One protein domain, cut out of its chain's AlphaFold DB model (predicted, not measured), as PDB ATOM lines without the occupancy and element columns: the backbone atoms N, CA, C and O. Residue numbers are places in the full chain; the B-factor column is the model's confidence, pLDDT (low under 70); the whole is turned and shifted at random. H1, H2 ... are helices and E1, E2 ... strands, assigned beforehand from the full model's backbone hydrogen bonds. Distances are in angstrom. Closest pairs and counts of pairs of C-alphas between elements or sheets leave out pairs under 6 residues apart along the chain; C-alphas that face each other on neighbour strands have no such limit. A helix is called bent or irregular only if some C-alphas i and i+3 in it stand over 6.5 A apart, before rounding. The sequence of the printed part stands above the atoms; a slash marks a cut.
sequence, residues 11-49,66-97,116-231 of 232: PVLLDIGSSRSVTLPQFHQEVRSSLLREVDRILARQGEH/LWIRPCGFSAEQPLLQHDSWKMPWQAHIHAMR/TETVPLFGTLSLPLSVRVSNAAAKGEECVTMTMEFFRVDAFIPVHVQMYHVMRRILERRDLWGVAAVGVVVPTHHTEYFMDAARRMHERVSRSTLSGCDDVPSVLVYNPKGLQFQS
ATOM      1  N   PRO A  11     -43.733 -15.143 -19.543       88.44
ATOM      2  CA  PRO A  11     -43.419 -14.637 -18.220       88.44
ATOM      3  C   PRO A  11     -42.132 -15.291 -17.730       88.44
ATOM      4  O   PRO A  11     -42.013 -16.517 -17.740       88.44
ATOM      5  N   VAL A  12     -41.175 -14.484 -17.287       92.64
ATOM      6  CA  VAL A  12     -39.913 -14.979 -16.739       92.64
ATOM      7  C   VAL A  12     -39.877 -14.650 -15.268       92.64
ATOM      8  O   VAL A  12     -39.848 -13.482 -14.917       92.64
ATOM      9  N   LEU A  13     -39.877 -15.653 -14.406       93.39
ATOM     10  CA  LEU A  13     -39.789 -15.475 -12.963       93.39
ATOM     11  C   LEU A  13     -38.313 -15.417 -12.574       93.39
ATOM     12  O   LEU A  13     -37.575 -16.358 -12.856       93.39
ATOM     13  N   LEU A  14     -37.876 -14.343 -11.922       92.59
ATOM     14  CA  LEU A  14     -36.483 -14.153 -11.519       92.59
ATOM     15  C   LEU A  14     -36.381 -13.958 -10.013       92.59
ATOM     16  O   LEU A  14     -37.008 -13.052  -9.469       92.59
ATOM     17  N   ASP A  15     -35.518 -14.728  -9.358       90.97
ATOM     18  CA  ASP A  15     -35.057 -14.381  -8.014       90.97
ATOM     19  C   ASP A  15     -33.982 -13.291  -8.126       90.97
ATOM     20  O   ASP A  15     -32.858 -13.562  -8.553       90.97
ATOM     21  N   ILE A  16     -34.336 -12.059  -7.755       88.79
ATOM     22  CA  ILE A  16     -33.421 -10.905  -7.728       88.79
ATOM     23  C   ILE A  16     -33.002 -10.539  -6.295       88.79
ATOM     24  O   ILE A  16     -32.310  -9.539  -6.092       88.79
ATOM     25  N   GLY A  17     -33.463 -11.297  -5.296       83.99
ATOM     26  CA  GLY A  17     -33.183 -11.074  -3.877       83.99
ATOM     27  C   GLY A  17     -31.906 -11.762  -3.388       83.99
ATOM     28  O   GLY A  17     -31.550 -11.636  -2.215       83.99
ATOM     29  N   SER A  18     -31.216 -12.485  -4.271       80.56
ATOM     30  CA  SER A  18     -30.036 -13.296  -3.970       80.56
ATOM     31  C   SER A  18     -28.758 -12.713  -4.572       80.56
ATOM     32  O   SER A  18     -28.748 -12.283  -5.722       80.56
ATOM     33  N   SER A  19     -27.627 -12.828  -3.869       74.69
ATOM     34  CA  SER A  19     -26.311 -12.435  -4.410       74.69
ATOM     35  C   SER A  19     -25.834 -13.357  -5.528       74.69
ATOM     36  O   SER A  19     -24.906 -13.030  -6.259       74.69
ATOM     37  N   ARG A  20     -26.478 -14.521  -5.668       81.05
ATOM     38  CA  ARG A  20     -26.236 -15.495  -6.737       81.05
ATOM     39  C   ARG A  20     -27.217 -15.343  -7.902       81.05
ATOM     40  O   ARG A  20     -27.225 -16.199  -8.787       81.05
ATOM     41  N   SER A  21     -28.067 -14.313  -7.883       81.90
ATOM     42  CA  SER A  21     -28.922 -13.974  -9.019       81.90
ATOM     43  C   SER A  21     -28.075 -13.544 -10.215       81.90
ATOM     44  O   SER A  21     -27.008 -12.953 -10.036       81.90
ATOM     45  N   VAL A  22     -28.573 -13.778 -11.428       88.40
ATOM     46  CA  VAL A  22     -28.007 -13.133 -12.620       88.40
ATOM     47  C   VAL A  22     -28.110 -11.618 -12.477       88.40
ATOM     48  O   VAL A  22     -29.075 -11.099 -11.913       88.40
ATOM     49  N   THR A  23     -27.128 -10.887 -12.988       88.45
ATOM     50  CA  THR A  23     -27.181  -9.421 -12.969       88.45
ATOM     51  C   THR A  23     -28.194  -8.910 -13.999       88.45
ATOM     52  O   THR A  23     -28.482  -9.594 -14.980       88.45
ATOM     53  N   LEU A  24     -28.720  -7.694 -13.820       88.17
ATOM     54  CA  LEU A  24     -29.617  -7.067 -14.802       88.17
ATOM     55  C   LEU A  24     -29.025  -7.022 -16.236       88.17
ATOM     56  O   LEU A  24     -29.728  -7.427 -17.165       88.17
ATOM     57  N   PRO A  25     -27.750  -6.623 -16.454       87.34
ATOM     58  CA  PRO A  25     -27.127  -6.704 -17.778       87.34
ATOM     59  C   PRO A  25     -27.031  -8.133 -18.321       87.34
ATOM     60  O   PRO A  25     -27.379  -8.368 -19.477       87.34
ATOM     61  N   GLN A  26     -26.630  -9.100 -17.486       88.38
ATOM     62  CA  GLN A  26     -26.525 -10.502 -17.900       88.38
ATOM     63  C   GLN A  26     -27.895 -11.084 -18.268       88.38
ATOM     64  O   GLN A  26     -28.029 -11.792 -19.266       88.38
ATOM     65  N   PHE A  27     -28.934 -10.749 -17.500       90.52
ATOM     66  CA  PHE A  27     -30.300 -11.124 -17.833       90.52
ATOM     67  C   PHE A  27     -30.683 -10.610 -19.223       90.52
ATOM     68  O   PHE A  27     -31.169 -11.377 -20.050       90.52
ATOM     69  N   HIS A  28     -30.430  -9.329 -19.492       87.41
ATOM     70  CA  HIS A  28     -30.776  -8.709 -20.764       87.41
ATOM     71  C   HIS A  28     -29.993  -9.297 -21.951       87.41
ATOM     72  O   HIS A  28     -30.581  -9.556 -22.998       87.41
ATOM     73  N   GLN A  29     -28.685  -9.510 -21.803       86.15
ATOM     74  CA  GLN A  29     -27.816  -9.923 -22.909       86.15
ATOM     75  C   GLN A  29     -27.852 -11.433 -23.169       86.15
ATOM     76  O   GLN A  29     -27.936 -11.853 -24.324       86.15
ATOM     77  N   GLU A  30     -27.823 -12.255 -22.121       88.23
ATOM     78  CA  GLU A  30     -27.650 -13.705 -22.249       88.23
ATOM     79  C   GLU A  30     -28.961 -14.460 -22.044       88.23
ATOM     80  O   GLU A  30     -29.382 -15.245 -22.903       88.23
ATOM     81  N   VAL A  31     -29.619 -14.226 -20.905       89.96
ATOM     82  CA  VAL A  31     -30.790 -15.011 -20.490       89.96
ATOM     83  C   VAL A  31     -31.975 -14.717 -21.401       89.96
ATOM     84  O   VAL A  31     -32.552 -15.640 -21.972       89.96
ATOM     85  N   ARG A  32     -32.298 -13.440 -21.605       88.00
ATOM     86  CA  ARG A  32     -33.383 -12.989 -22.481       88.00
ATOM     87  C   ARG A  32     -33.180 -13.449 -23.921       88.00
ATOM     88  O   ARG A  32     -34.094 -14.020 -24.504       88.00
ATOM     89  N   SER A  33     -31.986 -13.258 -24.479       85.57
ATOM     90  CA  SER A  33     -31.658 -13.700 -25.842       85.57
ATOM     91  C   SER A  33     -31.767 -15.217 -26.000       85.57
ATOM     92  O   SER A  33     -32.174 -15.722 -27.045       85.57
ATOM     93  N   SER A  34     -31.415 -15.974 -24.960       88.03
ATOM     94  CA  SER A  34     -31.569 -17.430 -24.964       88.03
ATOM     95  C   SER A  34     -33.031 -17.849 -24.856       88.03
ATOM     96  O   SER A  34     -33.448 -18.735 -25.594       88.03
ATOM     97  N   LEU A  35     -33.813 -17.185 -24.005       89.49
ATOM     98  CA  LEU A  35     -35.249 -17.421 -23.868       89.49
ATOM     99  C   LEU A  35     -36.000 -17.149 -25.168       89.49
ATOM    100  O   LEU A  35     -36.814 -17.970 -25.566       89.49
ATOM    101  N   LEU A  36     -35.700 -16.039 -25.848       86.63
ATOM    102  CA  LEU A  36     -36.302 -15.710 -27.143       86.63
ATOM    103  C   LEU A  36     -36.083 -16.826 -28.164       86.63
ATOM    104  O   LEU A  36     -37.043 -17.322 -28.740       86.63
ATOM    105  N   ARG A  37     -34.837 -17.299 -28.302       86.75
ATOM    106  CA  ARG A  37     -34.514 -18.403 -29.218       86.75
ATOM    107  C   ARG A  37     -35.272 -19.688 -28.888       86.75
ATOM    108  O   ARG A  37     -35.660 -20.406 -29.805       86.75
ATOM    109  N   GLU A  38     -35.458 -20.011 -27.609       87.34
ATOM    110  CA  GLU A  38     -36.225 -21.203 -27.232       87.34
ATOM    111  C   GLU A  38     -37.730 -21.020 -27.437       87.34
ATOM    112  O   GLU A  38     -38.385 -21.942 -27.916       87.34
ATOM    113  N   VAL A  39     -38.277 -19.838 -27.143       85.49
ATOM    114  CA  VAL A  39     -39.682 -19.512 -27.426       85.49
ATOM    115  C   VAL A  39     -39.953 -19.612 -28.927       85.49
ATOM    116  O   VAL A  39     -40.900 -20.290 -29.314       85.49
ATOM    117  N   ASP A  40     -39.083 -19.055 -29.773       84.33
ATOM    118  CA  ASP A  40     -39.188 -19.174 -31.231       84.33
ATOM    119  C   ASP A  40     -39.239 -20.643 -31.671       84.33
ATOM    120  O   ASP A  40     -40.071 -21.028 -32.490       84.33
ATOM    121  N   ARG A  41     -38.393 -21.503 -31.087       84.76
ATOM    122  CA  ARG A  41     -38.395 -22.946 -31.376       84.76
ATOM    123  C   ARG A  41     -39.663 -23.651 -30.902       84.76
ATOM    124  O   ARG A  41     -40.112 -24.578 -31.574       84.76
ATOM    125  N   ILE A  42     -40.217 -23.267 -29.754       82.51
ATOM    126  CA  ILE A  42     -41.468 -23.839 -29.232       82.51
ATOM    127  C   ILE A  42     -42.623 -23.474 -30.165       82.51
ATOM    128  O   ILE A  42     -43.316 -24.363 -30.661       82.51
ATOM    129  N   LEU A  43     -42.759 -22.189 -30.492       78.67
ATOM    130  CA  LEU A  43     -43.782 -21.694 -31.414       78.67
ATOM    131  C   LEU A  43     -43.648 -22.319 -32.802       78.67
ATOM    132  O   LEU A  43     -44.644 -22.657 -33.446       78.67
ATOM    133  N   ALA A  44     -42.406 -22.535 -33.238       78.99
ATOM    134  CA  ALA A  44     -42.120 -23.196 -34.491       78.99
ATOM    135  C   ALA A  44     -42.666 -24.623 -34.554       78.99
ATOM    136  O   ALA A  44     -43.259 -25.015 -35.562       78.99
ATOM    137  N   ARG A  45     -42.485 -25.385 -33.471       76.62
ATOM    138  CA  ARG A  45     -42.978 -26.764 -33.343       76.62
ATOM    139  C   ARG A  45     -44.499 -26.831 -33.244       76.62
ATOM    140  O   ARG A  45     -45.084 -27.766 -33.776       76.62
ATOM    141  N   GLN A  46     -45.128 -25.833 -32.627       71.51
ATOM    142  CA  GLN A  46     -46.588 -25.732 -32.513       71.51
ATOM    143  C   GLN A  46     -47.276 -25.327 -33.831       71.51
ATOM    144  O   GLN A  46     -48.500 -25.251 -33.892       71.51
ATOM    145  N   GLY A  47     -46.521 -25.046 -34.901       64.34
ATOM    146  CA  GLY A  47     -47.087 -24.599 -36.178       64.34
ATOM    147  C   GLY A  47     -47.669 -23.178 -36.135       64.34
ATOM    148  O   GLY A  47     -48.247 -22.714 -37.118       64.34
ATOM    149  N   GLU A  48     -47.471 -22.447 -35.034       59.58
ATOM    150  CA  GLU A  48     -47.979 -21.086 -34.823       59.58
ATOM    151  C   GLU A  48     -47.219 -20.024 -35.652       59.58
ATOM    152  O   GLU A  48     -47.590 -18.850 -35.639       59.58
ATOM    153  N   HIS A  49     -46.241 -20.414 -36.485       49.34
ATOM    154  CA  HIS A  49     -45.613 -19.514 -37.467       49.34
ATOM    155  C   HIS A  49     -46.630 -18.775 -38.356       49.34
ATOM    156  O   HIS A  49     -46.357 -17.657 -38.776       49.34
ATOM    157  N   LEU A  66     -41.259  -7.873 -26.665       59.33
ATOM    158  CA  LEU A  66     -42.561  -7.821 -25.998       59.33
ATOM    159  C   LEU A  66     -43.044  -9.192 -25.531       59.33
ATOM    160  O   LEU A  66     -43.945  -9.264 -24.699       59.33
ATOM    161  N   TRP A  67     -42.465 -10.276 -26.050       73.62
ATOM    162  CA  TRP A  67     -42.874 -11.626 -25.674       73.62
ATOM    163  C   TRP A  67     -42.288 -12.008 -24.327       73.62
ATOM    164  O   TRP A  67     -42.959 -12.643 -23.523       73.62
ATOM    165  N   ILE A  68     -41.054 -11.596 -24.039       84.46
ATOM    166  CA  ILE A  68     -40.423 -11.878 -22.751       84.46
ATOM    167  C   ILE A  68     -40.874 -10.838 -21.732       84.46
ATOM    168  O   ILE A  68     -40.545  -9.660 -21.851       84.46
ATOM    169  N   ARG A  69     -41.567 -11.288 -20.683       84.27
ATOM    170  CA  ARG A  69     -42.057 -10.426 -19.605       84.27
ATOM    171  C   ARG A  69     -41.369 -10.769 -18.281       84.27
ATOM    172  O   ARG A  69     -41.807 -11.688 -17.583       84.27
ATOM    173  N   PRO A  70     -40.283 -10.070 -17.914       89.24
ATOM    174  CA  PRO A  70     -39.543 -10.364 -16.696       89.24
ATOM    175  C   PRO A  70     -40.352  -9.996 -15.449       89.24
ATOM    176  O   PRO A  70     -40.962  -8.930 -15.389       89.24
ATOM    177  N   CYS A  71     -40.306 -10.862 -14.446       89.46
ATOM    178  CA  CYS A  71     -41.015 -10.775 -13.177       89.46
ATOM    179  C   CYS A  71     -40.010 -10.996 -12.037       89.46
ATOM    180  O   CYS A  71     -39.662 -12.135 -11.729       89.46
ATOM    181  N   GLY A  72     -39.501  -9.918 -11.443       90.66
ATOM    182  CA  GLY A  72     -38.503  -9.967 -10.376       90.66
ATOM    183  C   GLY A  72     -39.123 -10.178  -8.996       90.66
ATOM    184  O   GLY A  72     -40.002  -9.423  -8.591       90.66
ATOM    185  N   PHE A  73     -38.637 -11.163  -8.248       89.74
ATOM    186  CA  PHE A  73     -39.076 -11.489  -6.893       89.74
ATOM    187  C   PHE A  73     -38.001 -11.099  -5.885       89.74
ATOM    188  O   PHE A  73     -36.839 -11.491  -6.020       89.74
ATOM    189  N   SER A  74     -38.391 -10.333  -4.868       88.32
ATOM    190  CA  SER A  74     -37.487  -9.931  -3.790       88.32
ATOM    191  C   SER A  74     -38.245  -9.579  -2.515       88.32
ATOM    192  O   SER A  74     -39.403  -9.156  -2.553       88.32
ATOM    193  N   ALA A  75     -37.592  -9.753  -1.368       83.56
ATOM    194  CA  ALA A  75     -38.106  -9.236  -0.104       83.56
ATOM    195  C   ALA A  75     -38.025  -7.700  -0.096       83.56
ATOM    196  O   ALA A  75     -37.215  -7.117  -0.811       83.56
ATOM    197  N   GLU A  76     -38.835  -7.028   0.730       77.08
ATOM    198  CA  GLU A  76     -38.845  -5.553   0.798       77.08
ATOM    199  C   GLU A  76     -37.451  -4.965   1.077       77.08
ATOM    200  O   GLU A  76     -37.058  -3.980   0.453       77.08
ATOM    201  N   GLN A  77     -36.691  -5.603   1.969       74.40
ATOM    202  CA  GLN A  77     -35.303  -5.265   2.279       74.40
ATOM    203  C   GLN A  77     -34.396  -6.436   1.879       74.40
ATOM    204  O   GLN A  77     -34.104  -7.297   2.712       74.40
ATOM    205  N   PRO A  78     -33.967  -6.529   0.609       64.89
ATOM    206  CA  PRO A  78     -33.094  -7.612   0.204       64.89
ATOM    207  C   PRO A  78     -31.689  -7.371   0.751       64.89
ATOM    208  O   PRO A  78     -31.060  -6.359   0.456       64.89
ATOM    209  N   LEU A  79     -31.182  -8.329   1.527       65.75
ATOM    210  CA  LEU A  79     -29.830  -8.258   2.087       65.75
ATOM    211  C   LEU A  79     -28.743  -8.443   1.020       65.75
ATOM    212  O   LEU A  79     -27.618  -7.994   1.206       65.75
ATOM    213  N   LEU A  80     -29.066  -9.139  -0.074       65.64
ATOM    214  CA  LEU A  80     -28.080  -9.694  -1.003       65.64
ATOM    215  C   LEU A  80     -28.358  -9.350  -2.471       65.64
ATOM    216  O   LEU A  80     -27.779  -9.963  -3.360       65.64
ATOM    217  N   GLN A  81     -29.237  -8.390  -2.749       73.21
ATOM    218  CA  GLN A  81     -29.527  -8.005  -4.127       73.21
ATOM    219  C   GLN A  81     -28.291  -7.378  -4.788       73.21
ATOM    220  O   GLN A  81     -27.675  -6.470  -4.235       73.21
ATOM    221  N   HIS A  82     -27.953  -7.843  -5.992       81.06
ATOM    222  CA  HIS A  82     -26.891  -7.238  -6.793       81.06
ATOM    223  C   HIS A  82     -27.219  -5.770  -7.124       81.06
ATOM    224  O   HIS A  82     -28.369  -5.447  -7.435       81.06
ATOM    225  N   ASP A  83     -26.215  -4.887  -7.129       82.92
ATOM    226  CA  ASP A  83     -26.405  -3.431  -7.260       82.92
ATOM    227  C   ASP A  83     -27.204  -3.018  -8.502       82.92
ATOM    228  O   ASP A  83     -28.012  -2.091  -8.452       82.92
ATOM    229  N   SER A  84     -27.050  -3.749  -9.607       85.33
ATOM    230  CA  SER A  84     -27.786  -3.473 -10.847       85.33
ATOM    231  C   SER A  84     -29.307  -3.658 -10.737       85.33
ATOM    232  O   SER A  84     -30.045  -3.087 -11.535       85.33
ATOM    233  N   TRP A  85     -29.797  -4.391  -9.733       86.90
ATOM    234  CA  TRP A  85     -31.228  -4.545  -9.453       86.90
ATOM    235  C   TRP A  85     -31.765  -3.542  -8.431       86.90
ATOM    236  O   TRP A  85     -32.978  -3.333  -8.360       86.90
ATOM    237  N   LYS A  86     -30.880  -2.902  -7.662       85.16
ATOM    238  CA  LYS A  86     -31.237  -2.040  -6.530       85.16
ATOM    239  C   LYS A  86     -32.113  -0.866  -6.950       85.16
ATOM    240  O   LYS A  86     -33.152  -0.631  -6.342       85.16
ATOM    241  N   MET A  87     -31.726  -0.156  -8.010       84.96
ATOM    242  CA  MET A  87     -32.477   1.001  -8.507       84.96
ATOM    243  C   MET A  87     -33.881   0.617  -9.016       84.96
ATOM    244  O   MET A  87     -34.853   1.200  -8.529       84.96
ATOM    245  N   PRO A  88     -34.039  -0.381  -9.912       85.51
ATOM    246  CA  PRO A  88     -35.363  -0.875 -10.303       85.51
ATOM    247  C   PRO A  88     -36.224  -1.328  -9.120       85.51
ATOM    248  O   PRO A  88     -37.410  -1.002  -9.048       85.51
ATOM    249  N   TRP A  89     -35.623  -2.036  -8.161       85.41
ATOM    250  CA  TRP A  89     -36.324  -2.518  -6.976       85.41
ATOM    251  C   TRP A  89     -36.804  -1.380  -6.072       85.41
ATOM    252  O   TRP A  89     -37.958  -1.354  -5.650       85.41
ATOM    253  N   GLN A  90     -35.951  -0.391  -5.807       85.70
ATOM    254  CA  GLN A  90     -36.317   0.778  -5.011       85.70
ATOM    255  C   GLN A  90     -37.418   1.603  -5.683       85.70
ATOM    256  O   GLN A  90     -38.341   2.048  -4.998       85.70
ATOM    257  N   ALA A  91     -37.368   1.755  -7.010       84.35
ATOM    258  CA  ALA A  91     -38.435   2.399  -7.772       84.35
ATOM    259  C   ALA A  91     -39.770   1.650  -7.612       84.35
ATOM    260  O   ALA A  91     -40.802   2.287  -7.386       84.35
ATOM    261  N   HIS A  92     -39.751   0.313  -7.638       83.54
ATOM    262  CA  HIS A  92     -40.930  -0.505  -7.358       83.54
ATOM    263  C   HIS A  92     -41.477  -0.296  -5.949       83.54
ATOM    264  O   HIS A  92     -42.664  -0.007  -5.793       83.54
ATOM    265  N   ILE A  93     -40.630  -0.392  -4.924       83.00
ATOM    266  CA  ILE A  93     -41.054  -0.208  -3.533       83.00
ATOM    267  C   ILE A  93     -41.623   1.196  -3.316       83.00
ATOM    268  O   ILE A  93     -42.664   1.345  -2.674       83.00
ATOM    269  N   HIS A  94     -40.997   2.225  -3.892       82.66
ATOM    270  CA  HIS A  94     -41.519   3.585  -3.844       82.66
ATOM    271  C   HIS A  94     -42.890   3.685  -4.527       82.66
ATOM    272  O   HIS A  94     -43.833   4.189  -3.921       82.66
ATOM    273  N   ALA A  95     -43.043   3.153  -5.743       79.42
ATOM    274  CA  ALA A  95     -44.313   3.175  -6.469       79.42
ATOM    275  C   ALA A  95     -45.436   2.422  -5.728       79.42
ATOM    276  O   ALA A  95     -46.567   2.901  -5.666       79.42
ATOM    277  N   MET A  96     -45.123   1.282  -5.103       78.19
ATOM    278  CA  MET A  96     -46.074   0.531  -4.276       78.19
ATOM    279  C   MET A  96     -46.492   1.311  -3.024       78.19
ATOM    280  O   MET A  96     -47.677   1.340  -2.692       78.19
ATOM    281  N   ARG A  97     -45.552   1.990  -2.350       78.34
ATOM    282  CA  ARG A  97     -45.864   2.861  -1.203       78.34
ATOM    283  C   ARG A  97     -46.743   4.040  -1.614       78.34
ATOM    284  O   ARG A  97     -47.713   4.324  -0.920       78.34
ATOM    285  N   THR A 116     -51.496  -4.198 -23.239       47.11
ATOM    286  CA  THR A 116     -50.879  -5.462 -22.803       47.11
ATOM    287  C   THR A 116     -49.550  -5.253 -22.073       47.11
ATOM    288  O   THR A 116     -49.232  -5.992 -21.146       47.11
ATOM    289  N   GLU A 117     -48.784  -4.216 -22.427       49.96
ATOM    290  CA  GLU A 117     -47.518  -3.904 -21.754       49.96
ATOM    291  C   GLU A 117     -47.715  -3.286 -20.367       49.96
ATOM    292  O   GLU A 117     -46.820  -3.376 -19.525       49.96
ATOM    293  N   THR A 118     -48.861  -2.657 -20.115       53.31
ATOM    294  CA  THR A 118     -49.138  -1.911 -18.876       53.31
ATOM    295  C   THR A 118     -50.102  -2.639 -17.946       53.31
ATOM    296  O   THR A 118     -50.188  -2.298 -16.764       53.31
ATOM    297  N   VAL A 119     -50.781  -3.679 -18.437       58.14
ATOM    298  CA  VAL A 119     -51.577  -4.579 -17.606       58.14
ATOM    299  C   VAL A 119     -50.626  -5.510 -16.847       58.14
ATOM    300  O   VAL A 119     -49.822  -6.209 -17.468       58.14
ATOM    301  N   PRO A 120     -50.687  -5.541 -15.507       60.02
ATOM    302  CA  PRO A 120     -49.882  -6.472 -14.736       60.02
ATOM    303  C   PRO A 120     -50.336  -7.911 -15.000       60.02
ATOM    304  O   PRO A 120     -51.522  -8.226 -14.848       60.02
ATOM    305  N   LEU A 121     -49.395  -8.801 -15.323       62.29
ATOM    306  CA  LEU A 121     -49.671 -10.219 -15.581       62.29
ATOM    307  C   LEU A 121     -50.405 -10.903 -14.415       62.29
ATOM    308  O   LEU A 121     -51.192 -11.832 -14.617       62.29
ATOM    309  N   PHE A 122     -50.158 -10.435 -13.188       63.89
ATOM    310  CA  PHE A 122     -50.629 -11.067 -11.954       63.89
ATOM    311  C   PHE A 122     -51.575 -10.183 -11.128       63.89
ATOM    312  O   PHE A 122     -51.836 -10.473  -9.957       63.89
ATOM    313  N   GLY A 123     -52.158  -9.152 -11.746       59.80
ATOM    314  CA  GLY A 123     -53.144  -8.273 -11.117       59.80
ATOM    315  C   GLY A 123     -52.527  -7.188 -10.229       59.80
ATOM    316  O   GLY A 123     -51.462  -6.658 -10.510       59.80
ATOM    317  N   THR A 124     -53.207  -6.806  -9.148       55.66
ATOM    318  CA  THR A 124     -52.864  -5.602  -8.362       55.66
ATOM    319  C   THR A 124     -51.560  -5.695  -7.567       55.66
ATOM    320  O   THR A 124     -51.071  -4.668  -7.097       55.66
ATOM    321  N   LEU A 125     -51.005  -6.902  -7.416       58.50
ATOM    322  CA  LEU A 125     -49.782  -7.156  -6.650       58.50
ATOM    323  C   LEU A 125     -48.504  -6.820  -7.419       58.50
ATOM    324  O   LEU A 125     -47.450  -6.704  -6.796       58.50
ATOM    325  N   SER A 126     -48.590  -6.652  -8.739       64.15
ATOM    326  CA  SER A 126     -47.466  -6.233  -9.563       64.15
ATOM    327  C   SER A 126     -47.704  -4.876 -10.213       64.15
ATOM    328  O   SER A 126     -48.825  -4.431 -10.481       64.15
ATOM    329  N   LEU A 127     -46.590  -4.191 -10.433       67.25
ATOM    330  CA  LEU A 127     -46.517  -2.937 -11.156       67.25
ATOM    331  C   LEU A 127     -45.535  -3.122 -12.307       67.25
ATOM    332  O   LEU A 127     -44.364  -3.393 -12.027       67.25
ATOM    333  N   PRO A 128     -45.973  -2.980 -13.566       74.20
ATOM    334  CA  PRO A 128     -45.037  -2.907 -14.666       74.20
ATOM    335  C   PRO A 128     -44.261  -1.599 -14.595       74.20
ATOM    336  O   PRO A 128     -44.837  -0.515 -14.502       74.20
ATOM    337  N   LEU A 129     -42.942  -1.716 -14.626       77.78
ATOM    338  CA  LEU A 129     -41.999  -0.613 -14.573       77.78
ATOM    339  C   LEU A 129     -41.061  -0.688 -15.761       77.78
ATOM    340  O   LEU A 129     -40.540  -1.750 -16.102       77.78
ATOM    341  N   SER A 130     -40.800   0.466 -16.357       80.33
ATOM    342  CA  SER A 130     -39.769   0.614 -17.372       80.33
ATOM    343  C   SER A 130     -38.393   0.615 -16.708       80.33
ATOM    344  O   SER A 130     -38.031   1.547 -15.990       80.33
ATOM    345  N   VAL A 131     -37.625  -0.441 -16.951       82.49
ATOM    346  CA  VAL A 131     -36.261  -0.627 -16.465       82.49
ATOM    347  C   VAL A 131     -35.286  -0.318 -17.588       82.49
ATOM    348  O   VAL A 131     -35.366  -0.877 -18.678       82.49
ATOM    349  N   ARG A 132     -34.351   0.581 -17.297       81.10
ATOM    350  CA  ARG A 132     -33.267   0.977 -18.190       81.10
ATOM    351  C   ARG A 132     -32.053   0.079 -17.968       81.10
ATOM    352  O   ARG A 132     -31.583  -0.044 -16.840       81.10
ATOM    353  N   VAL A 133     -31.551  -0.530 -19.037       78.63
ATOM    354  CA  VAL A 133     -30.371  -1.401 -19.024       78.63
ATOM    355  C   VAL A 133     -29.329  -0.819 -19.961       78.63
ATOM    356  O   VAL A 133     -29.617  -0.558 -21.127       78.63
ATOM    357  N   SER A 134     -28.117  -0.599 -19.460       73.43
ATOM    358  CA  SER A 134     -26.988  -0.227 -20.309       73.43
ATOM    359  C   SER A 134     -26.587  -1.420 -21.174       73.43
ATOM    360  O   SER A 134     -26.301  -2.510 -20.670       73.43
ATOM    361  N   ASN A 135     -26.571  -1.228 -22.490       66.50
ATOM    362  CA  ASN A 135     -26.078  -2.243 -23.403       66.50
ATOM    363  C   ASN A 135     -24.567  -2.078 -23.584       66.50
ATOM    364  O   ASN A 135     -24.120  -1.343 -24.456       66.50
ATOM    365  N   ALA A 136     -23.771  -2.794 -22.787       61.23
ATOM    366  CA  ALA A 136     -22.310  -2.729 -22.885       61.23
ATOM    367  C   ALA A 136     -21.756  -3.185 -24.255       61.23
ATOM    368  O   ALA A 136     -20.618  -2.870 -24.585       61.23
ATOM    369  N   ALA A 137     -22.535  -3.937 -25.043       58.67
ATOM    370  CA  ALA A 137     -22.115  -4.432 -26.353       58.67
ATOM    371  C   ALA A 137     -22.327  -3.413 -27.488       58.67
ATOM    372  O   ALA A 137     -21.717  -3.546 -28.550       58.67
ATOM    373  N   ALA A 138     -23.185  -2.406 -27.293       53.98
ATOM    374  CA  ALA A 138     -23.359  -1.339 -28.267       53.98
ATOM    375  C   ALA A 138     -22.158  -0.386 -28.184       53.98
ATOM    376  O   ALA A 138     -21.723  -0.010 -27.101       53.98
ATOM    377  N   LYS A 139     -21.612   0.037 -29.330       52.57
ATOM    378  CA  LYS A 139     -20.486   0.995 -29.405       52.57
ATOM    379  C   LYS A 139     -20.847   2.434 -28.969       52.57
ATOM    380  O   LYS A 139     -20.106   3.367 -29.251       52.57
ATOM    381  N   GLY A 140     -21.961   2.616 -28.274       53.18
ATOM    382  CA  GLY A 140     -22.394   3.850 -27.634       53.18
ATOM    383  C   GLY A 140     -23.125   3.496 -26.344       53.18
ATOM    384  O   GLY A 140     -23.491   2.339 -26.146       53.18
ATOM    385  N   GLU A 141     -23.342   4.469 -25.462       55.93
ATOM    386  CA  GLU A 141     -24.164   4.301 -24.253       55.93
ATOM    387  C   GLU A 141     -25.653   4.127 -24.613       55.93
ATOM    388  O   GLU A 141     -26.525   4.885 -24.188       55.93
ATOM    389  N   GLU A 142     -25.972   3.132 -25.439       63.76
ATOM    390  CA  GLU A 142     -27.343   2.780 -25.749       63.76
ATOM    391  C   GLU A 142     -27.962   2.134 -24.517       63.76
ATOM    392  O   GLU A 142     -27.551   1.075 -24.029       63.76
ATOM    393  N   CYS A 143     -28.971   2.818 -23.995       68.04
ATOM    394  CA  CYS A 143     -29.775   2.332 -22.903       68.04
ATOM    395  C   CYS A 143     -31.063   1.733 -23.464       68.04
ATOM    396  O   CYS A 143     -31.898   2.445 -24.025       68.04
ATOM    397  N   VAL A 144     -31.231   0.424 -23.301       75.65
ATOM    398  CA  VAL A 144     -32.459  -0.270 -23.693       75.65
ATOM    399  C   VAL A 144     -33.452  -0.172 -22.546       75.65
ATOM    400  O   VAL A 144     -33.103  -0.383 -21.384       75.65
ATOM    401  N   THR A 145     -34.701   0.165 -22.859       77.61
ATOM    402  CA  THR A 145     -35.786   0.163 -21.876       77.61
ATOM    403  C   THR A 145     -36.595  -1.115 -22.036       77.61
ATOM    404  O   THR A 145     -37.102  -1.383 -23.120       77.61
ATOM    405  N   MET A 146     -36.746  -1.884 -20.962       80.79
ATOM    406  CA  MET A 146     -37.618  -3.056 -20.925       80.79
ATOM    407  C   MET A 146     -38.652  -2.929 -19.818       80.79
ATOM    408  O   MET A 146     -38.366  -2.396 -18.749       80.79
ATOM    409  N   THR A 147     -39.855  -3.441 -20.050       79.85
ATOM    410  CA  THR A 147     -40.899  -3.437 -19.025       79.85
ATOM    411  C   THR A 147     -40.780  -4.682 -18.159       79.85
ATOM    412  O   THR A 147     -40.861  -5.799 -18.665       79.85
ATOM    413  N   MET A 148     -40.606  -4.488 -16.855       84.41
ATOM    414  CA  MET A 148     -40.509  -5.548 -15.857       84.41
ATOM    415  C   MET A 148     -41.601  -5.408 -14.812       84.41
ATOM    416  O   MET A 148     -41.945  -4.302 -14.405       84.41
ATOM    417  N   GLU A 149     -42.094  -6.532 -14.321       84.32
ATOM    418  CA  GLU A 149     -42.936  -6.580 -13.135       84.32
ATOM    419  C   GLU A 149     -42.116  -7.008 -11.927       84.32
ATOM    420  O   GLU A 149     -41.139  -7.746 -12.039       84.32
ATOM    421  N   PHE A 150     -42.525  -6.540 -10.757       84.51
ATOM    422  CA  PHE A 150     -41.867  -6.860  -9.503       84.51
ATOM    423  C   PHE A 150     -42.883  -7.380  -8.494       84.51
ATOM    424  O   PHE A 150     -44.016  -6.897  -8.431       84.51
ATOM    425  N   PHE A 151     -42.441  -8.364  -7.718       82.79
ATOM    426  CA  PHE A 151     -43.189  -9.022  -6.663       82.79
ATOM    427  C   PHE A 151     -42.444  -8.836  -5.357       82.79
ATOM    428  O   PHE A 151     -41.383  -9.430  -5.131       82.79
ATOM    429  N   ARG A 152     -43.033  -8.028  -4.477       80.74
ATOM    430  CA  ARG A 152     -42.677  -8.059  -3.066       80.74
ATOM    431  C   ARG A 152     -43.114  -9.394  -2.496       80.74
ATOM    432  O   ARG A 152     -44.302  -9.695  -2.451       80.74
ATOM    433  N   VAL A 153     -42.131 -10.149  -2.036       78.95
ATOM    434  CA  VAL A 153     -42.358 -11.404  -1.344       78.95
ATOM    435  C   VAL A 153     -42.247 -11.236   0.164       78.95
ATOM    436  O   VAL A 153     -41.496 -10.393   0.668       78.95
ATOM    437  N   ASP A 154     -42.983 -12.069   0.890       76.89
ATOM    438  CA  ASP A 154     -42.846 -12.163   2.335       76.89
ATOM    439  C   ASP A 154     -41.500 -12.784   2.707       76.89
ATOM    440  O   ASP A 154     -41.125 -13.830   2.180       76.89
ATOM    441  N   ALA A 155     -40.782 -12.166   3.649       74.14
ATOM    442  CA  ALA A 155     -39.438 -12.601   4.036       74.14
ATOM    443  C   ALA A 155     -39.404 -13.984   4.715       74.14
ATOM    444  O   ALA A 155     -38.349 -14.612   4.764       74.14
ATOM    445  N   PHE A 156     -40.537 -14.465   5.242       80.93
ATOM    446  CA  PHE A 156     -40.623 -15.751   5.939       80.93
ATOM    447  C   PHE A 156     -40.870 -16.946   5.005       80.93
ATOM    448  O   PHE A 156     -40.625 -18.083   5.407       80.93
ATOM    449  N   ILE A 157     -41.330 -16.721   3.767       82.27
ATOM    450  CA  ILE A 157     -41.503 -17.788   2.772       82.27
ATOM    451  C   ILE A 157     -40.357 -17.685   1.760       82.27
ATOM    452  O   ILE A 157     -40.183 -16.628   1.154       82.27
ATOM    453  N   PRO A 158     -39.603 -18.765   1.494       86.19
ATOM    454  CA  PRO A 158     -38.523 -18.717   0.517       86.19
ATOM    455  C   PRO A 158     -38.992 -18.243  -0.866       86.19
ATOM    456  O   PRO A 158     -40.029 -18.684  -1.370       86.19
ATOM    457  N   VAL A 159     -38.197 -17.381  -1.508       88.18
ATOM    458  CA  VAL A 159     -38.502 -16.790  -2.826       88.18
ATOM    459  C   VAL A 159     -38.823 -17.868  -3.865       88.18
ATOM    460  O   VAL A 159     -39.826 -17.765  -4.569       88.18
ATOM    461  N   HIS A 160     -38.031 -18.945  -3.912       88.61
ATOM    462  CA  HIS A 160     -38.238 -20.040  -4.863       88.61
ATOM    463  C   HIS A 160     -39.601 -20.739  -4.695       88.61
ATOM    464  O   HIS A 160     -40.205 -21.149  -5.684       88.61
ATOM    465  N   VAL A 161     -40.130 -20.826  -3.469       89.58
ATOM    466  CA  VAL A 161     -41.464 -21.395  -3.205       89.58
ATOM    467  C   VAL A 161     -42.556 -20.468  -3.740       89.58
ATOM    468  O   VAL A 161     -43.507 -20.922  -4.374       89.58
ATOM    469  N   GLN A 162     -42.415 -19.156  -3.552       88.05
ATOM    470  CA  GLN A 162     -43.383 -18.177  -4.058       88.05
ATOM    471  C   GLN A 162     -43.372 -18.100  -5.588       88.05
ATOM    472  O   GLN A 162     -44.431 -18.109  -6.216       88.05
ATOM    473  N   MET A 163     -42.187 -18.128  -6.198       91.51
ATOM    474  CA  MET A 163     -42.034 -18.268  -7.647       91.51
ATOM    475  C   MET A 163     -42.697 -19.552  -8.158       91.51
ATOM    476  O   MET A 163     -43.402 -19.508  -9.163       91.51
ATOM    477  N   TYR A 164     -42.543 -20.682  -7.460       90.06
ATOM    478  CA  TYR A 164     -43.249 -21.914  -7.812       90.06
ATOM    479  C   TYR A 164     -44.773 -21.750  -7.760       90.06
ATOM    480  O   TYR A 164     -45.462 -22.181  -8.682       90.06
ATOM    481  N   HIS A 165     -45.321 -21.084  -6.739       87.35
ATOM    482  CA  HIS A 165     -46.759 -20.799  -6.678       87.35
ATOM    483  C   HIS A 165     -47.242 -19.940  -7.850       87.35
ATOM    484  O   HIS A 165     -48.320 -20.189  -8.394       87.35
ATOM    485  N   VAL A 166     -46.442 -18.957  -8.263       86.18
ATOM    486  CA  VAL A 166     -46.747 -18.133  -9.434       86.18
ATOM    487  C   VAL A 166     -46.681 -18.963 -10.714       86.18
ATOM    488  O   VAL A 166     -47.657 -18.975 -11.458       86.18
ATOM    489  N   MET A 167     -45.608 -19.728 -10.933       88.24
ATOM    490  CA  MET A 167     -45.476 -20.660 -12.061       88.24
ATOM    491  C   MET A 167     -46.679 -21.601 -12.142       88.24
ATOM    492  O   MET A 167     -47.295 -21.744 -13.197       88.24
ATOM    493  N   ARG A 168     -47.070 -22.173 -10.999       86.20
ATOM    494  CA  ARG A 168     -48.240 -23.035 -10.878       86.20
ATOM    495  C   ARG A 168     -49.509 -22.356 -11.366       86.20
ATOM    496  O   ARG A 168     -50.222 -22.909 -12.197       86.20
ATOM    497  N   ARG A 169     -49.752 -21.133 -10.900       81.76
ATOM    498  CA  ARG A 169     -50.914 -20.341 -11.297       81.76
ATOM    499  C   ARG A 169     -50.917 -19.990 -12.786       81.76
ATOM    500  O   ARG A 169     -52.001 -19.920 -13.354       81.76
ATOM    501  N   ILE A 170     -49.757 -19.753 -13.405       80.95
ATOM    502  CA  ILE A 170     -49.667 -19.480 -14.850       80.95
ATOM    503  C   ILE A 170     -50.088 -20.718 -15.639       80.95
ATOM    504  O   ILE A 170     -50.960 -20.628 -16.493       80.95
ATOM    505  N   LEU A 171     -49.496 -21.869 -15.325       79.68
ATOM    506  CA  LEU A 171     -49.725 -23.100 -16.081       79.68
ATOM    507  C   LEU A 171     -51.128 -23.682 -15.863       79.68
ATOM    508  O   LEU A 171     -51.687 -24.295 -16.768       79.68
ATOM    509  N   GLU A 172     -51.717 -23.494 -14.678       75.87
ATOM    510  CA  GLU A 172     -53.097 -23.918 -14.402       75.87
ATOM    511  C   GLU A 172     -54.137 -23.011 -15.088       75.87
ATOM    512  O   GLU A 172     -55.229 -23.474 -15.420       75.87
ATOM    513  N   ARG A 173     -53.821 -21.730 -15.331       68.22
ATOM    514  CA  ARG A 173     -54.727 -20.766 -15.981       68.22
ATOM    515  C   ARG A 173     -54.516 -20.734 -17.493       68.22
ATOM    516  O   ARG A 173     -53.907 -19.812 -18.033       68.22
ATOM    517  N   ARG A 174     -55.073 -21.736 -18.178       56.77
ATOM    518  CA  ARG A 174     -55.022 -21.897 -19.649       56.77
ATOM    519  C   ARG A 174     -55.652 -20.744 -20.433       56.77
ATOM    520  O   ARG A 174     -55.380 -20.545 -21.612       56.77
ATOM    521  N   ASP A 175     -56.539 -19.996 -19.796       55.46
ATOM    522  CA  ASP A 175     -57.483 -19.097 -20.438       55.46
ATOM    523  C   ASP A 175     -57.043 -17.632 -20.480       55.46
ATOM    524  O   ASP A 175     -57.706 -16.854 -21.164       55.46
ATOM    525  N   LEU A 176     -55.967 -17.225 -19.799       51.24
ATOM    526  CA  LEU A 176     -55.688 -15.792 -19.625       51.24
ATOM    527  C   LEU A 176     -54.658 -15.204 -20.590       51.24
ATOM    528  O   LEU A 176     -54.795 -14.044 -20.968       51.24
ATOM    529  N   TRP A 177     -53.678 -15.971 -21.056       57.67
ATOM    530  CA  TRP A 177     -52.612 -15.445 -21.912       57.67
ATOM    531  C   TRP A 177     -52.197 -16.538 -22.889       57.67
ATOM    532  O   TRP A 177     -52.238 -17.711 -22.530       57.67
ATOM    533  N   GLY A 178     -51.824 -16.188 -24.120       68.07
ATOM    534  CA  GLY A 178     -51.154 -17.136 -25.013       68.07
ATOM    535  C   GLY A 178     -49.767 -17.446 -24.452       68.07
ATOM    536  O   GLY A 178     -48.767 -16.973 -24.970       68.07
ATOM    537  N   VAL A 179     -49.668 -18.119 -23.311       76.96
ATOM    538  CA  VAL A 179     -48.367 -18.385 -22.707       76.96
ATOM    539  C   VAL A 179     -47.714 -19.482 -23.525       76.96
ATOM    540  O   VAL A 179     -48.154 -20.623 -23.475       76.96
ATOM    541  N   ALA A 180     -46.681 -19.133 -24.283       80.38
ATOM    542  CA  ALA A 180     -45.921 -20.119 -25.047       80.38
ATOM    543  C   ALA A 180     -45.008 -20.933 -24.122       80.38
ATOM    544  O   ALA A 180     -44.824 -22.134 -24.292       80.38
ATOM    545  N   ALA A 181     -44.436 -20.254 -23.127       87.46
ATOM    546  CA  ALA A 181     -43.520 -20.832 -22.161       87.46
ATOM    547  C   ALA A 181     -43.510 -20.014 -20.864       87.46
ATOM    548  O   ALA A 181     -43.908 -18.851 -20.844       87.46
ATOM    549  N   VAL A 182     -42.999 -20.601 -19.787       90.32
ATOM    550  CA  VAL A 182     -42.680 -19.897 -18.542       90.32
ATOM    551  C   VAL A 182     -41.183 -20.005 -18.298       90.32
ATOM    552  O   VAL A 182     -40.647 -21.095 -18.097       90.32
ATOM    553  N   GLY A 183     -40.498 -18.866 -18.304       93.13
ATOM    554  CA  GLY A 183     -39.096 -18.783 -17.923       93.13
ATOM    555  C   GLY A 183     -38.943 -18.751 -16.403       93.13
ATOM    556  O   GLY A 183     -39.716 -18.108 -15.699       93.13
ATOM    557  N   VAL A 184     -37.913 -19.405 -15.886       94.73
ATOM    558  CA  VAL A 184     -37.537 -19.377 -14.473       94.73
ATOM    559  C   VAL A 184     -36.034 -19.157 -14.392       94.73
ATOM    560  O   VAL A 184     -35.271 -19.940 -14.942       94.73
ATOM    561  N   VAL A 185     -35.597 -18.102 -13.711       93.85
ATOM    562  CA  VAL A 185     -34.185 -17.735 -13.554       93.85
ATOM    563  C   VAL A 185     -33.840 -17.755 -12.078       93.85
ATOM    564  O   VAL A 185     -34.339 -16.940 -11.298       93.85
ATOM    565  N   VAL A 186     -33.009 -18.716 -11.690       91.16
ATOM    566  CA  VAL A 186     -32.774 -19.040 -10.282       91.16
ATOM    567  C   VAL A 186     -31.294 -19.246  -9.986       91.16
ATOM    568  O   VAL A 186     -30.522 -19.635 -10.864       91.16
ATOM    569  N   PRO A 187     -30.869 -19.040  -8.731       88.90
ATOM    570  CA  PRO A 187     -29.562 -19.487  -8.282       88.90
ATOM    571  C   PRO A 187     -29.365 -20.992  -8.500       88.90
ATOM    572  O   PRO A 187     -30.297 -21.784  -8.359       88.90
ATOM    573  N   THR A 188     -28.118 -21.416  -8.732       88.33
ATOM    574  CA  THR A 188     -27.770 -22.821  -9.023       88.33
ATOM    575  C   THR A 188     -28.366 -23.825  -8.030       88.33
ATOM    576  O   THR A 188     -28.863 -24.866  -8.445       88.33
ATOM    577  N   HIS A 189     -28.386 -23.493  -6.737       87.82
ATOM    578  CA  HIS A 189     -28.869 -24.361  -5.654       87.82
ATOM    579  C   HIS A 189     -30.402 -24.491  -5.568       87.82
ATOM    580  O   HIS A 189     -30.902 -25.261  -4.757       87.82
ATOM    581  N   HIS A 190     -31.153 -23.753  -6.386       89.89
ATOM    582  CA  HIS A 190     -32.607 -23.889  -6.512       89.89
ATOM    583  C   HIS A 190     -33.029 -24.554  -7.827       89.89
ATOM    584  O   HIS A 190     -34.199 -24.889  -7.982       89.89
ATOM    585  N   THR A 191     -32.097 -24.783  -8.761       91.48
ATOM    586  CA  THR A 191     -32.395 -25.342 -10.092       91.48
ATOM    587  C   THR A 191     -33.168 -26.660  -9.998       91.48
ATOM    588  O   THR A 191     -34.238 -26.781 -10.587       91.48
ATOM    589  N   GLU A 192     -32.662 -27.625  -9.223       93.52
ATOM    590  CA  GLU A 192     -33.256 -28.966  -9.104       93.52
ATOM    591  C   GLU A 192     -34.696 -28.919  -8.586       93.52
ATOM    592  O   GLU A 192     -35.574 -29.575  -9.142       93.52
ATOM    593  N   TYR A 193     -34.965 -28.057  -7.598       93.28
ATOM    594  CA  TYR A 193     -36.313 -27.843  -7.075       93.28
ATOM    595  C   TYR A 193     -37.296 -27.452  -8.185       93.28
ATOM    596  O   TYR A 193     -38.377 -28.032  -8.284       93.28
ATOM    597  N   PHE A 194     -36.921 -26.505  -9.052       92.07
ATOM    598  CA  PHE A 194     -37.786 -26.076 -10.153       92.07
ATOM    599  C   PHE A 194     -37.914 -27.119 -11.257       92.07
ATOM    600  O   PHE A 194     -39.000 -27.271 -11.809       92.07
ATOM    601  N   MET A 195     -36.845 -27.855 -11.563       93.90
ATOM    602  CA  MET A 195     -36.892 -28.948 -12.538       93.90
ATOM    603  C   MET A 195     -37.883 -30.029 -12.098       93.90
ATOM    604  O   MET A 195     -38.751 -30.435 -12.872       93.90
ATOM    605  N   ASP A 196     -37.804 -30.452 -10.839       93.01
ATOM    606  CA  ASP A 196     -38.712 -31.454 -10.283       93.01
ATOM    607  C   ASP A 196     -40.142 -30.929 -10.163       93.01
ATOM    608  O   ASP A 196     -41.101 -31.646 -10.461       93.01
ATOM    609  N   ALA A 197     -40.300 -29.667  -9.769       90.41
ATOM    610  CA  ALA A 197     -41.595 -29.010  -9.708       90.41
ATOM    611  C   ALA A 197     -42.271 -28.937 -11.085       90.41
ATOM    612  O   ALA A 197     -43.451 -29.276 -11.197       90.41
ATOM    613  N   ALA A 198     -41.526 -28.552 -12.124       89.59
ATOM    614  CA  ALA A 198     -42.009 -28.513 -13.498       89.59
ATOM    615  C   ALA A 198     -42.423 -29.914 -13.973       89.59
ATOM    616  O   ALA A 198     -43.570 -30.100 -14.371       89.59
ATOM    617  N   ARG A 199     -41.563 -30.932 -13.827       89.46
ATOM    618  CA  ARG A 199     -41.900 -32.325 -14.196       89.46
ATOM    619  C   ARG A 199     -43.202 -32.798 -13.550       89.46
ATOM    620  O   ARG A 199     -44.112 -33.242 -14.247       89.46
ATOM    621  N   ARG A 200     -43.332 -32.627 -12.229       87.30
ATOM    622  CA  ARG A 200     -44.541 -33.022 -11.481       87.30
ATOM    623  C   ARG A 200     -45.789 -32.299 -11.970       87.30
ATOM    624  O   ARG A 200     -46.878 -32.868 -11.924       87.30
ATOM    625  N   MET A 201     -45.658 -31.044 -12.386       83.11
ATOM    626  CA  MET A 201     -46.773 -30.291 -12.940       83.11
ATOM    627  C   MET A 201     -47.201 -30.827 -14.302       83.11
ATOM    628  O   MET A 201     -48.384 -31.120 -14.462       83.11
ATOM    629  N   HIS A 202     -46.264 -31.023 -15.233       79.43
ATOM    630  CA  HIS A 202     -46.575 -31.595 -16.544       79.43
ATOM    631  C   HIS A 202     -47.227 -32.972 -16.395       79.43
ATOM    632  O   HIS A 202     -48.308 -33.192 -16.930       79.43
ATOM    633  N   GLU A 203     -46.685 -33.852 -15.548       82.40
ATOM    634  CA  GLU A 203     -47.291 -35.162 -15.282       82.40
ATOM    635  C   GLU A 203     -48.729 -35.077 -14.751       82.40
ATOM    636  O   GLU A 203     -49.580 -35.880 -15.139       82.40
ATOM    637  N   ARG A 204     -49.018 -34.139 -13.839       79.52
ATOM    638  CA  ARG A 204     -50.375 -33.957 -13.300       79.52
ATOM    639  C   ARG A 204     -51.337 -33.482 -14.375       79.52
ATOM    640  O   ARG A 204     -52.465 -33.967 -14.431       79.52
ATOM    641  N   VAL A 205     -50.904 -32.550 -15.219       71.70
ATOM    642  CA  VAL A 205     -51.758 -32.006 -16.275       71.70
ATOM    643  C   VAL A 205     -51.988 -33.039 -17.383       71.70
ATOM    644  O   VAL A 205     -53.136 -33.219 -17.791       71.70
ATOM    645  N   SER A 206     -50.957 -33.793 -17.782       66.89
ATOM    646  CA  SER A 206     -51.080 -34.904 -18.739       66.89
ATOM    647  C   SER A 206     -52.014 -36.008 -18.239       66.89
ATOM    648  O   SER A 206     -52.761 -36.576 -19.024       66.89
ATOM    649  N   ARG A 207     -52.028 -36.301 -16.930       68.33
ATOM    650  CA  ARG A 207     -52.973 -37.271 -16.346       68.33
ATOM    651  C   ARG A 207     -54.408 -36.746 -16.275       68.33
ATOM    652  O   ARG A 207     -55.344 -37.532 -16.367       68.33
ATOM    653  N   SER A 208     -54.580 -35.442 -16.066       65.28
ATOM    654  CA  SER A 208     -55.897 -34.801 -15.942       65.28
ATOM    655  C   SER A 208     -56.610 -34.670 -17.293       65.28
ATOM    656  O   SER A 208     -57.833 -34.762 -17.381       65.28
ATOM    657  N   THR A 209     -55.849 -34.480 -18.372       55.40
ATOM    658  CA  THR A 209     -56.399 -34.269 -19.714       55.40
ATOM    659  C   THR A 209     -56.568 -35.576 -20.484       55.40
ATOM    660  O   THR A 209     -55.796 -35.911 -21.370       55.40
ATOM    661  N   LEU A 210     -57.664 -36.287 -20.205       50.52
ATOM    662  CA  LEU A 210     -58.222 -37.299 -21.122       50.52
ATOM    663  C   LEU A 210     -58.881 -36.677 -22.373       50.52
ATOM    664  O   LEU A 210     -59.421 -37.389 -23.212       50.52
ATOM    665  N   SER A 211     -58.876 -35.348 -22.502       47.23
ATOM    666  CA  SER A 211     -59.643 -34.623 -23.508       47.23
ATOM    667  C   SER A 211     -58.891 -33.378 -23.960       47.23
ATOM    668  O   SER A 211     -58.728 -32.450 -23.172       47.23
ATOM    669  N   GLY A 212     -58.514 -33.343 -25.237       48.58
ATOM    670  CA  GLY A 212     -58.068 -32.135 -25.927       48.58
ATOM    671  C   GLY A 212     -56.614 -31.767 -25.646       48.58
ATOM    672  O   GLY A 212     -56.220 -31.542 -24.508       48.58
ATOM    673  N   CYS A 213     -55.832 -31.703 -26.717       47.44
ATOM    674  CA  CYS A 213     -54.453 -31.231 -26.789       47.44
ATOM    675  C   CYS A 213     -54.350 -29.743 -26.397       47.44
ATOM    676  O   CYS A 213     -54.101 -28.889 -27.241       47.44
ATOM    677  N   ASP A 214     -54.608 -29.409 -25.137       54.63
ATOM    678  CA  ASP A 214     -54.202 -28.124 -24.583       54.63
ATOM    679  C   ASP A 214     -52.748 -28.285 -24.144       54.63
ATOM    680  O   ASP A 214     -52.474 -28.794 -23.049       54.63
ATOM    681  N   ASP A 215     -51.832 -27.899 -25.031       66.11
ATOM    682  CA  ASP A 215     -50.399 -27.888 -24.755       66.11
ATOM    683  C   ASP A 215     -50.143 -27.048 -23.503       66.11
ATOM    684  O   ASP A 215     -50.418 -25.846 -23.441       66.11
ATOM    685  N   VAL A 216     -49.652 -27.713 -22.461       75.78
ATOM    686  CA  VAL A 216     -49.180 -27.041 -21.254       75.78
ATOM    687  C   VAL A 216     -47.976 -26.200 -21.657       75.78
ATOM    688  O   VAL A 216     -47.088 -26.738 -22.311       75.78
ATOM    689  N   PRO A 217     -47.904 -24.914 -21.277       82.21
ATOM    690  CA  PRO A 217     -46.750 -24.105 -21.632       82.21
ATOM    691  C   PRO A 217     -45.456 -24.726 -21.099       82.21
ATOM    692  O   PRO A 217     -45.376 -25.087 -19.922       82.21
ATOM    693  N   SER A 218     -44.434 -24.786 -21.946       87.37
ATOM    694  CA  SER A 218     -43.115 -25.294 -21.581       87.37
ATOM    695  C   SER A 218     -42.510 -24.491 -20.427       87.37
ATOM    696  O   SER A 218     -42.465 -23.261 -20.482       87.37
ATOM    697  N   VAL A 219     -41.959 -25.146 -19.404       91.48
ATOM    698  CA  VAL A 219     -41.135 -24.465 -18.386       91.48
ATOM    699  C   VAL A 219     -39.667 -24.515 -18.781       91.48
ATOM    700  O   VAL A 219     -39.113 -25.599 -18.991       91.48
ATOM    701  N   LEU A 220     -39.032 -23.343 -18.823       94.16
ATOM    702  CA  LEU A 220     -37.620 -23.148 -19.139       94.16
ATOM    703  C   LEU A 220     -36.872 -22.677 -17.889       94.16
ATOM    704  O   LEU A 220     -37.065 -21.549 -17.439       94.16
ATOM    705  N   VAL A 221     -36.005 -23.517 -17.325       94.41
ATOM    706  CA  VAL A 221     -35.247 -23.193 -16.107       94.41
ATOM    707  C   VAL A 221     -33.810 -22.832 -16.462       94.41
ATOM    708  O   VAL A 221     -33.061 -23.630 -17.029       94.41
ATOM    709  N   TYR A 222     -33.419 -21.630 -16.064       94.34
ATOM    710  CA  TYR A 222     -32.096 -21.052 -16.217       94.34
ATOM    711  C   TYR A 222     -31.439 -20.884 -14.858       94.34
ATOM    712  O   TYR A 222     -32.068 -20.500 -13.869       94.34
ATOM    713  N   ASN A 223     -30.131 -21.091 -14.847       90.74
ATOM    714  CA  ASN A 223     -29.267 -20.655 -13.765       90.74
ATOM    715  C   ASN A 223     -28.089 -19.849 -14.349       90.74
ATOM    716  O   ASN A 223     -28.013 -19.680 -15.570       90.74
ATOM    717  N   PRO A 224     -27.145 -19.355 -13.528       84.06
ATOM    718  CA  PRO A 224     -25.998 -18.591 -14.028       84.06
ATOM    719  C   PRO A 224     -25.086 -19.340 -15.017       84.06
ATOM    720  O   PRO A 224     -24.243 -18.710 -15.644       84.06
ATOM    721  N   LYS A 225     -25.226 -20.667 -15.163       86.21
ATOM    722  CA  LYS A 225     -24.508 -21.479 -16.162       86.21
ATOM    723  C   LYS A 225     -25.265 -21.603 -17.494       86.21
ATOM    724  O   LYS A 225     -24.768 -22.253 -18.406       86.21
ATOM    725  N   GLY A 226     -26.462 -21.021 -17.603       89.40
ATOM    726  CA  GLY A 226     -27.316 -21.064 -18.791       89.40
ATOM    727  C   GLY A 226     -28.594 -21.880 -18.591       89.40
ATOM    728  O   GLY A 226     -28.980 -22.205 -17.466       89.40
ATOM    729  N   LEU A 227     -29.261 -22.215 -19.699       91.62
ATOM    730  CA  LEU A 227     -30.462 -23.055 -19.707       91.62
ATOM    731  C   LEU A 227     -30.117 -24.465 -19.209       91.62
ATOM    732  O   LEU A 227     -29.258 -25.127 -19.782       91.62
ATOM    733  N   GLN A 228     -30.787 -24.919 -18.151       92.03
ATOM    734  CA  GLN A 228     -30.548 -26.231 -17.536       92.03
ATOM    735  C   GLN A 228     -31.655 -27.236 -17.832       92.03
ATOM    736  O   GLN A 228     -31.422 -28.442 -17.812       92.03
ATOM    737  N   PHE A 229     -32.875 -26.749 -18.054       90.53
ATOM    738  CA  PHE A 229     -34.033 -27.607 -18.230       90.53
ATOM    739  C   PHE A 229     -35.086 -26.951 -19.102       90.53
ATOM    740  O   PHE A 229     -35.401 -25.775 -18.937       90.53
ATOM    741  N   GLN A 230     -35.661 -27.766 -19.974       89.54
ATOM    742  CA  GLN A 230     -36.834 -27.454 -20.765       89.54
ATOM    743  C   GLN A 230     -37.815 -28.611 -20.592       89.54
ATOM    744  O   GLN A 230     -37.490 -29.757 -20.904       89.54
ATOM    745  N   SER A 231     -39.000 -28.302 -20.084       82.90
ATOM    746  CA  SER A 231     -40.153 -29.209 -20.168       82.90
ATOM    747  C   SER A 231     -40.960 -28.897 -21.426       82.90
ATOM    748  O   SER A 231     -40.955 -27.736 -21.831       82.90
TER     749      SER A 231
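Overview. This is residues 11 to 49, 66 to 97 and 116 to 231 of the 232 residues of an uncharacterized protein of Trypanosoma cruzi (strain CL Brener) (UniProt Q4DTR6). Picture a strongly twisted sheet of seven strands as the middle layer, curled round the long helix H1 on one face, with H2 on that same face over the E3 and E4 end. On the other face H3 and H4 lie side by side and run the same way, H4 over the end where E5 and E6 stand; residues 207 to 213, at the far end of H4 and just past it, stick out. The 187 printed residues, with four named helices and seven named strands, run E1, H1, E2, H2, E3, E4, H3, E5, H4, E6, E7. The sheet is mixed, in the order E3, E4, E2, E1, E5, E6, E7, and the class is mixed, helices and strands. The whole is compact, with a radius of gyration of the C-alphas of 16.3 A and spans of 50 by 42 by 32 A.

Along the chain. Start at C-alpha 11, at (-43.419, -14.637, -18.220), where strand E1 begins and runs to residue 15. Helix H1, residues 24 to 45, covers 30.2 A and has a kink of 33 degrees near residue 32; it is neither bent nor irregular, but only just, with C-alphas 29 and 32 6.4 A apart. After the first cut find strand E2, residues 68 to 75, 22.9 A long, then helix H2, residues 83 to 97, 21.3 A, only just irregular, with C-alphas 84 and 87 6.9 A apart. After the second cut come E3, residues 127 to 134, 21.7 A, and E4, residues 143 to 153, 28.5 A, which bends by 58 degrees at residue 147. Helix H3 is residues 159 to 172, 19.9 A, and strand E5 residues 181 to 185. From C-alpha 188, at (-27.770, -22.821, -9.023), helix H4 runs 31.3 A to residue 208; it is irregular, with C-alphas 189 and 192 7.2 A apart. E6, residues 218 to 223, and E7, residues 226 to 230, come last, E7 ending at C-alpha 230, at (-36.834, -27.454, -20.765).

Arrangement. Begin at E1, parallel to E2 on one side, where N 14 and O 71 are 2.8 A apart, and to E5 on the other, where N 13 and O 183 are 2.8 A apart. E4 is parallel to E2, with N 149 and O 70 at 2.9 A, and forms an antiparallel hairpin with the edge strand E3, with N 131 and O 146 at 2.8 A. E5 is parallel to E6, N 184 and O 220 at 2.8 A, and E6 and the edge strand E7 form a hairpin, N 221 and O 229 at 2.8 A. E5, H4 and E6 make a strand-helix-strand unit, two parallel neighbour strands with a helix between, its crossover right-handed; E4, H3 and E5 make a split one, with E2 and E1 between its strands, also right-handed. The domain has three layers, H1 and H2 on one face of the sheet, H3 and H4 on the opposite face. The sheet curls round H1; its closest C-alphas to E5 are Val 39 and Ala 181, 6.6 A apart. H2 has a height over the sheet of 7.0 A, and its closest C-alphas to E3 are Pro 88 and Val 131, 6.2 A apart. H1 and H2 only just touch, only at their ends, with 3 pairs of C-alphas within 8 A; the closest are Leu 24 and Ser 84, 5.6 A apart. H3 is on the sheet, its closest C-alphas to E1 being Met 163 and Leu 13, 6.4 A apart. H4 has a height of 8.9 A and runs along E6, at 2 degrees on the local plane; H3 and H4 touch at a shallow tilt of 24 degrees, closest at the C-alphas of His 160 and His 190, 7.0 A apart. In H3 every O i to N i+4 pair is within hydrogen-bond range; in H1 16 of 18 are, in H2 9 of 11, in H4 15 of 17.

Size, cuts and confidence. The two C-alphas farthest apart are those of Gly 140 and Leu 210, at 54.9 A. Residues 50 to 65 are not printed, with 16.7 A between C-alphas 49 and 66, and neither are residues 98 to 115, with 23.7 A between C-alphas 97 and 116. Of the links that are printed whole, those from E4 to H3, E5 to H4 and E6 to E7 are tight, the others short. The mean pLDDT of the printed part is 78.9, and 44 residues are under 70, among them 116 to 127, 135 to 143 and 206 to 215.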